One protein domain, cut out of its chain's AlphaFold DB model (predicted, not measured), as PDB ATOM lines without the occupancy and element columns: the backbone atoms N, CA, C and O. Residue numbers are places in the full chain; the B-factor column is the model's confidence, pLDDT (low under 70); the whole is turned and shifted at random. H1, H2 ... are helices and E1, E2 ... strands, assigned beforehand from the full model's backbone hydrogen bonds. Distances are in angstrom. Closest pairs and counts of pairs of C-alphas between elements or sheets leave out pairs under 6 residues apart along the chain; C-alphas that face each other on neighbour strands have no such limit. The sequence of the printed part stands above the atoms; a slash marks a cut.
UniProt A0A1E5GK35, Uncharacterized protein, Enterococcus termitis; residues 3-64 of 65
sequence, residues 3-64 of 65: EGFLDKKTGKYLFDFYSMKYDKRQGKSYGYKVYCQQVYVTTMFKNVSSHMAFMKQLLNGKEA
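AT A GLANCE: This is residues 3 to 64 of the 65 residues of an uncharacterized protein of Enterococcus termitis (UniProt A0A1E5GK35). A narrow antiparallel ribbon and one long helix make an open V: long strand E2 pairs with E1 near one end and E3 toward the other, and H1 starts near the E1 end, its residues 45 to 62 sticking out. The printed part has 62 residues, with E1, E2, E3 and H1 in chain order; sheet order is E1 - E2 - E3, class mixed. It is extended and flat, radius of gyration of the C-alphas 18.0 A, spans 52 by 40 by 14 A.

HOW THE PARTS SIT: Look first at E2, residues 12 to 23, inner strand of a meander, each strand the antiparallel neighbour of the one before. Its residues 12 to 16 pair with E1, residues 3 to 7, in a hairpin; N 5 and O 14 are 2.8 A apart, within hydrogen-bond range. Its residues 16 to 23 pair with E3, residues 28 to 35, in another; N 23 and O 28 are 2.8 A apart. E1 and E3 are apart. H1, residues 41 to 62, only grazes the sheet with residues 41 to 44; the closest C-alphas of E2 and H1, Lys 12 and Val 41, are 5.7 A apart. In H1 every O i to N i+4 pair is within hydrogen-bond range.

IN THESE COORDINATES: Find C-alpha 3 at (423.346, 404.544, 346.299), where E1 begins its 13.3 A. E2 runs 33.6 A and E3 22.2 A. H1 runs 31.4 A to C-alpha 62 at (392.275, 402.354, 365.570).

THE WHOLE: The C-alphas farthest apart, Gln 26 and Ala 64, are 52.0 A apart. The printed part has no cut, and its links are tight. Look for pLDDT under 70 at residues 3 to 4, 35 to 37, 39, 41 and 61 to 64.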
ATOM      1  N   GLU A   3     422.394 403.477 346.596       60.12
ATOM      2  CA  GLU A   3     423.346 404.544 346.299       60.12
ATOM      3  C   GLU A   3     422.583 405.632 345.556       60.12
ATOM      4  O   GLU A   3     422.018 405.390 344.488       60.12
ATOM      5  N   GLY A   4     422.510 406.821 346.144       67.88
ATOM      6  CA  GLY A   4     421.842 407.953 345.525       67.88
ATOM      7  C   GLY A   4     422.520 409.269 345.854       67.88
ATOM      8  O   GLY A   4     423.177 409.403 346.884       67.88
ATOM      9  N   PHE A   5     422.368 410.243 344.960       77.12
ATOM     10  CA  PHE A   5     422.859 411.597 345.157       77.12
ATOM     11  C   PHE A   5     421.811 412.625 344.732       77.12
ATOM     12  O   PHE A   5     421.031 412.435 343.797       77.12
ATOM     13  N   LEU A   6     421.795 413.739 345.458       78.19
ATOM     14  CA  LEU A   6     420.956 414.886 345.152       78.19
ATOM     15  C   LEU A   6     421.680 415.786 344.152       78.19
ATOM     16  O   LEU A   6     422.711 416.376 344.485       78.19
ATOM     17  N   ASP A   7     421.107 415.963 342.965       81.31
ATOM     18  CA  ASP A   7     421.515 417.053 342.088       81.31
ATOM     19  C   ASP A   7     420.957 418.373 342.638       81.31
ATOM     20  O   ASP A   7     419.785 418.718 342.461       81.31
ATOM     21  N   LYS A   8     421.825 419.125 343.321       79.19
ATOM     22  CA  LYS A   8     421.485 420.406 343.955       79.19
ATOM     23  C   LYS A   8     421.065 421.487 342.957       79.19
ATOM     24  O   LYS A   8     420.373 422.414 343.361       79.19
ATOM     25  N   LYS A   9     421.465 421.396 341.680       83.69
ATOM     26  CA  LYS A   9     421.083 422.388 340.660       83.69
ATOM     27  C   LYS A   9     419.649 422.190 340.192       83.69
ATOM     28  O   LYS A   9     418.944 423.162 339.951       83.69
ATOM     29  N   THR A  10     419.225 420.938 340.049       79.38
ATOM     30  CA  THR A  10     417.902 420.605 339.503       79.38
ATOM     31  C   THR A  10     416.885 420.218 340.578       79.38
ATOM     32  O   THR A  10     415.696 420.127 340.282       79.38
ATOM     33  N   GLY A  11     417.322 419.996 341.824       78.62
ATOM     34  CA  GLY A  11     416.464 419.531 342.919       78.62
ATOM     35  C   GLY A  11     415.972 418.095 342.720       78.62
ATOM     36  O   GLY A  11     414.934 417.707 343.266       78.62
ATOM     37  N   LYS A  12     416.682 417.316 341.897       79.38
ATOM     38  CA  LYS A  12     416.328 415.941 341.548       79.38
ATOM     39  C   LYS A  12     417.168 414.953 342.341       79.38
ATOM     40  O   LYS A  12     418.385 415.094 342.441       79.38
ATOM     41  N   TYR A  13     416.507 413.939 342.881       75.81
ATOM     42  CA  TYR A  13     417.165 412.830 343.550       75.81
ATOM     43  C   TYR A  13     417.395 411.697 342.551       75.81
ATOM     44  O   TYR A  13     416.461 411.232 341.889       75.81
ATOM     45  N   LEU A  14     418.653 411.289 342.435       73.25
ATOM     46  CA  LEU A  14     419.103 410.185 341.602       73.25
ATOM     47  C   LEU A  14     419.435 409.032 342.533       73.25
ATOM     48  O   LEU A  14     420.152 409.232 343.510       73.25
ATOM     49  N   PHE A  15     418.917 407.843 342.258       72.88
ATOM     50  CA  PHE A  15     419.282 406.658 343.016       72.88
ATOM     51  C   PHE A  15     419.278 405.434 342.120       72.88
ATOM     52  O   PHE A  15     418.411 405.281 341.263       72.88
ATOM     53  N   ASP A  16     420.238 404.556 342.358       74.38
ATOM     54  CA  ASP A  16     420.266 403.236 341.766       74.38
ATOM     55  C   ASP A  16     419.926 402.214 342.847       74.38
ATOM     56  O   ASP A  16     420.384 402.310 343.993       74.38
ATOM     57  N   PHE A  17     419.140 401.203 342.487       72.81
ATOM     58  CA  PHE A  17     418.923 400.066 343.368       72.81
ATOM     59  C   PHE A  17     419.227 398.754 342.658       72.81
ATOM     60  O   PHE A  17     418.973 398.569 341.469       72.81
ATOM     61  N   TYR A  18     419.787 397.823 343.419       72.94
ATOM     62  CA  TYR A  18     420.022 396.464 342.964       72.94
ATOM     63  C   TYR A  18     418.755 395.647 343.199       72.94
ATOM     64  O   TYR A  18     418.213 395.635 344.304       72.94
ATOM     65  N   SER A  19     418.280 394.978 342.154       76.50
ATOM     66  CA  SER A  19     417.172 394.033 342.225       76.50
ATOM     67  C   SER A  19     417.656 392.641 341.836       76.50
ATOM     68  O   SER A  19     418.664 392.480 341.146       76.50
ATOM     69  N   MET A  20     416.944 391.617 342.294       81.94
ATOM     70  CA  MET A  20     417.194 390.233 341.915       81.94
ATOM     71  C   MET A  20     415.987 389.696 341.166       81.94
ATOM     72  O   MET A  20     414.863 389.755 341.659       81.94
ATOM     73  N   LYS A  21     416.227 389.130 339.983       83.12
ATOM     74  CA  LYS A  21     415.208 388.413 339.222       83.12
ATOM     75  C   LYS A  21     415.518 386.931 339.280       83.12
ATOM     76  O   LYS A  21     416.614 386.508 338.915       83.12
ATOM     77  N   TYR A  22     414.539 386.152 339.721       84.88
ATOM     78  CA  TYR A  22     414.614 384.701 339.665       84.88
ATOM     79  C   TYR A  22     414.185 384.209 338.283       84.88
ATOM     80  O   TYR A  22     413.068 384.485 337.835       84.88
ATOM     81  N   ASP A  23     415.066 383.478 337.606       87.62
ATOM     82  CA  ASP A  23     414.756 382.777 336.370       87.62
ATOM     83  C   ASP A  23     414.325 381.339 336.682       87.62
ATOM     84  O   ASP A  23     415.139 380.465 336.987       87.62
ATOM     85  N   LYS A  24     413.018 381.089 336.552       86.31
ATOM     86  CA  LYS A  24     412.411 379.769 336.763       86.31
ATOM     87  C   LYS A  24     412.883 378.713 335.760       86.31
ATOM     88  O   LYS A  24     412.826 377.536 336.087       86.31
ATOM     89  N   ARG A  25     413.316 379.102 334.554       87.44
ATOM     90  CA  ARG A  25     413.748 378.152 333.512       87.44
ATOM     91  C   ARG A  25     415.140 377.603 333.793       87.44
ATOM     92  O   ARG A  25     415.416 376.457 333.471       87.44
ATOM     93  N   GLN A  26     416.001 378.428 334.384       87.69
ATOM     94  CA  GLN A  26     417.386 378.064 334.688       87.69
ATOM     95  C   GLN A  26     417.621 377.744 336.171       87.69
ATOM     96  O   GLN A  26     418.713 377.310 336.526       87.69
ATOM     97  N   GLY A  27     416.626 377.975 337.037       91.00
ATOM     98  CA  GLY A  27     416.734 377.756 338.481       91.00
ATOM     99  C   GLY A  27     417.733 378.693 339.166       91.00
ATOM    100  O   GLY A  27     418.303 378.341 340.195       91.00
ATOM    101  N   LYS A  28     417.999 379.865 338.578       87.88
ATOM    102  CA  LYS A  28     419.047 380.795 339.023       87.88
ATOM    103  C   LYS A  28     418.487 382.185 339.274       87.88
ATOM    104  O   LYS A  28     417.565 382.631 338.594       87.88
ATOM    105  N   SER A  29     419.089 382.886 340.228       85.62
ATOM    106  CA  SER A  29     418.816 384.298 340.479       85.62
ATOM    107  C   SER A  29     419.899 385.161 339.853       85.62
ATOM    108  O   SER A  29     421.085 384.922 340.068       85.62
ATOM    109  N   TYR A  30     419.484 386.193 339.129       84.69
ATOM    110  CA  TYR A  30     420.381 387.175 338.535       84.69
ATOM    111  C   TYR A  30     420.187 388.522 339.221       84.69
ATOM    112  O   TYR A  30     419.069 389.038 339.300       84.69
ATOM    113  N   GLY A  31     421.285 389.080 339.730       81.62
ATOM    114  CA  GLY A  31     421.320 390.461 340.192       81.62
ATOM    115  C   GLY A  31     421.373 391.400 338.995       81.62
ATOM    116  O   GLY A  31     422.156 391.186 338.072       81.62
ATOM    117  N   TYR A  32     420.549 392.440 338.999       78.50
ATOM    118  CA  TYR A  32     420.606 393.502 338.003       78.50
ATOM    119  C   TYR A  32     420.433 394.858 338.675       78.50
ATOM    120  O   TYR A  32     419.688 395.019 339.645       78.50
ATOM    121  N   LYS A  33     421.169 395.839 338.161       75.88
ATOM    122  CA  LYS A  33     421.102 397.220 338.621       75.88
ATOM    123  C   LYS A  33     419.962 397.917 337.884       75.88
ATOM    124  O   LYS A  33     419.922 397.909 336.655       75.88
ATOM    125  N   VAL A  34     419.023 398.479 338.633       72.00
ATOM    126  CA  VAL A  34     417.940 399.296 338.091       72.00
ATOM    127  C   VAL A  34     418.338 400.753 338.253       72.00
ATOM    128  O   VAL A  34     418.493 401.241 339.373       72.00
ATOM    129  N   TYR A  35     418.503 401.427 337.120       69.12
ATOM    130  CA  TYR A  35     418.702 402.868 337.067       69.12
ATOM    131  C   TYR A  35     417.334 403.537 337.183       69.12
ATOM    132  O   TYR A  35     416.507 403.412 336.274       69.12
ATOM    133  N   CYS A  36     417.053 404.211 338.298       66.44
ATOM    134  CA  CYS A  36     415.796 404.944 338.410       66.44
ATOM    135  C   CYS A  36     415.837 406.251 337.627       66.44
ATOM    136  O   CYS A  36     416.817 406.996 337.644       66.44
ATOM    137  N   GLN A  37     414.709 406.563 336.984       62.56
ATOM    138  CA  GLN A  37     414.466 407.899 336.462       62.56
ATOM    139  C   GLN A  37     414.384 408.916 337.606       62.56
ATOM    140  O   GLN A  37     413.889 408.638 338.697       62.56
ATOM    141  N   GLN A  38     414.895 410.105 337.313       71.19
ATOM    142  CA  GLN A  38     415.074 411.224 338.231       71.19
ATOM    143  C   GLN A  38     413.734 411.625 338.866       71.19
ATOM    144  O   GLN A  38     412.791 411.952 338.144       71.19
ATOM    145  N   VAL A  39     413.653 411.666 340.198       69.81
ATOM    146  CA  VAL A  39     412.445 412.134 340.900       69.81
ATOM    147  C   VAL A  39     412.748 413.466 341.575       69.81
ATOM    148  O   VAL A  39     413.731 413.591 342.304       69.81
ATOM    149  N   TYR A  40     411.910 414.479 341.345       73.31
ATOM    150  CA  TYR A  40     412.014 415.735 342.087       73.31
ATOM    151  C   TYR A  40     411.787 415.481 343.578       73.31
ATOM    152  O   TYR A  40     410.795 414.859 343.969       73.31
ATOM    153  N   VAL A  41     412.684 416.004 344.415       68.81
ATOM    154  CA  VAL A  41     412.610 415.846 345.877       68.81
ATOM    155  C   VAL A  41     411.274 416.352 346.419       68.81
ATOM    156  O   VAL A  41     410.697 415.742 347.312       68.81
ATOM    157  N   THR A  42     410.735 417.422 345.837       74.69
ATOM    158  CA  THR A  42     409.435 417.996 346.209       74.69
ATOM    159  C   THR A  42     408.273 417.033 345.967       74.69
ATOM    160  O   THR A  42     407.372 416.945 346.801       74.69
ATOM    161  N   THR A  43     408.296 416.278 344.867       73.19
ATOM    162  CA  THR A  43     407.302 415.235 344.572       73.19
ATOM    163  C   THR A  43     407.421 414.081 345.558       73.19
ATOM    164  O   THR A  43     406.413 413.625 346.094       73.19
ATOM    165  N   MET A  44     408.651 413.641 345.842       73.50
ATOM    166  CA  MET A  44     408.882 412.568 346.807       73.50
ATOM    167  C   MET A  44     408.409 412.983 348.211       73.50
ATOM    168  O   MET A  44     407.672 412.242 348.855       73.50
ATOM    169  N   PHE A  45     408.741 414.205 348.639       76.25
ATOM    170  CA  PHE A  45     408.318 414.765 349.920       76.25
ATOM    171  C   PHE A  45     406.795 414.858 350.034       76.25
ATOM    172  O   PHE A  45     406.241 414.353 351.002       76.25
ATOM    173  N   LYS A  46     406.099 415.421 349.032       76.25
ATOM    174  CA  LYS A  46     404.627 415.502 349.034       76.25
ATOM    175  C   LYS A  46     403.983 414.127 349.204       76.25
ATOM    176  O   LYS A  46     403.125 413.967 350.065       76.25
ATOM    177  N   ASN A  47     404.437 413.133 348.440       74.12
ATOM    178  CA  ASN A  47     403.888 411.779 348.512       74.12
ATOM    179  C   ASN A  47     404.139 411.127 349.878       74.12
ATOM    180  O   ASN A  47     403.224 410.541 350.453       74.12
ATOM    181  N   VAL A  48     405.353 411.268 350.426       75.25
ATOM    182  CA  VAL A  48     405.690 410.748 351.760       75.25
ATOM    183  C   VAL A  48     404.873 411.455 352.842       75.25
ATOM    184  O   VAL A  48     404.290 410.785 353.689       75.25
ATOM    185  N   SER A  49     404.764 412.785 352.803       77.06
ATOM    186  CA  SER A  49     403.969 413.555 353.764       77.06
ATOM    187  C   SER A  49     402.488 413.176 353.721       77.06
ATOM    188  O   SER A  49     401.894 412.960 354.777       77.06
ATOM    189  N   SER A  50     401.899 413.037 352.530       80.81
ATOM    190  CA  SER A  50     400.510 412.585 352.374       80.81
ATOM    191  C   SER A  50     400.311 411.166 352.902       80.81
ATOM    192  O   SER A  50     399.346 410.914 353.623       80.81
ATOM    193  N   HIS A  51     401.238 410.249 352.612       75.69
ATOM    194  CA  HIS A  51     401.174 408.884 353.127       75.69
ATOM    195  C   HIS A  51     401.305 408.841 354.657       75.69
ATOM    196  O   HIS A  51     400.535 408.157 355.323       75.69
ATOM    197  N   MET A  52     402.219 409.623 355.237       74.62
ATOM    198  CA  MET A  52     402.356 409.743 356.690       74.62
ATOM    199  C   MET A  52     401.107 410.330 357.352       74.62
ATOM    200  O   MET A  52     400.718 409.870 358.423       74.62
ATOM    201  N   ALA A  53     400.470 411.330 356.737       84.75
ATOM    202  CA  ALA A  53     399.220 411.896 357.237       84.75
ATOM    203  C   ALA A  53     398.090 410.854 357.233       84.75
ATOM    204  O   ALA A  53     397.401 410.696 358.239       84.75
ATOM    205  N   PHE A  54     397.963 410.089 356.148       85.38
ATOM    206  CA  PHE A  54     397.016 408.978 356.051       85.38
ATOM    207  C   PHE A  54     397.277 407.894 357.110       85.38
ATOM    208  O   PHE A  54     396.362 407.472 357.813       85.38
ATOM    209  N   MET A  55     398.536 407.487 357.294       78.75
ATOM    210  CA  MET A  55     398.919 406.501 358.311       78.75
ATOM    211  C   MET A  55     398.592 406.977 359.733       78.75
ATOM    212  O   MET A  55     398.105 406.193 360.543       78.75
ATOM    213  N   LYS A  56     398.800 408.265 360.035       84.44
ATOM    214  CA  LYS A  56     398.404 408.857 361.322       84.44
ATOM    215  C   LYS A  56     396.892 408.815 361.537       84.44
ATOM    216  O   LYS A  56     396.450 408.483 362.628       84.44
ATOM    217  N   GLN A  57     396.098 409.104 360.505       87.44
ATOM    218  CA  GLN A  57     394.637 408.993 360.589       87.44
ATOM    219  C   GLN A  57     394.187 407.555 360.864       87.44
ATOM    220  O   GLN A  57     393.311 407.342 361.698       87.44
ATOM    221  N   LEU A  58     394.811 406.566 360.216       83.88
ATOM    222  CA  LEU A  58     394.520 405.151 360.461       83.88
ATOM    223  C   LEU A  58     394.858 404.708 361.890       83.88
ATOM    224  O   LEU A  58     394.113 403.921 362.466       83.88
ATOM    225  N   LEU A  59     395.970 405.188 362.451       80.62
ATOM    226  CA  LEU A  59     396.358 404.881 363.831       80.62
ATOM    227  C   LEU A  59     395.383 405.508 364.832       80.62
ATOM    228  O   LEU A  59     394.850 404.799 365.678       80.62
ATOM    229  N   ASN A  60     395.055 406.789 364.660       79.44
ATOM    230  CA  ASN A  60     394.108 407.483 365.532       79.44
ATOM    231  C   ASN A  60     392.688 406.896 365.436       79.44
ATOM    232  O   ASN A  60     391.955 406.882 366.417       79.44
ATOM    233  N   GLY A  61     392.291 406.394 364.262       68.44
ATOM    234  CA  GLY A  61     391.018 405.693 364.077       68.44
ATOM    235  C   GLY A  61     390.988 404.283 364.677       68.44
ATOM    236  O   GLY A  61     389.909 403.775 364.964       68.44
ATOM    237  N   LYS A  62     392.151 403.652 364.884       58.03
ATOM    238  CA  LYS A  62     392.275 402.354 365.570       58.03
ATOM    239  C   LYS A  62     392.324 402.472 367.091       58.03
ATOM    240  O   LYS A  62     391.950 401.517 367.749       58.03
ATOM    241  N   GLU A  63     392.766 403.602 367.640       51.94
ATOM    242  CA  GLU A  63     392.741 403.863 369.090       51.94
ATOM    243  C   GLU A  63     391.335 404.218 369.618       51.94
ATOM    244  O   GLU A  63     391.130 404.271 370.827       51.94
ATOM    245  N   ALA A  64     390.365 404.457 368.728       50.19
ATOM    246  CA  ALA A  64     388.984 404.815 369.067       50.19
ATOM    247  C   ALA A  64     387.991 403.627 369.065       50.19
ATOM    248  O   ALA A  64     386.792 403.849 369.248       50.19
TER     249      ALA A  64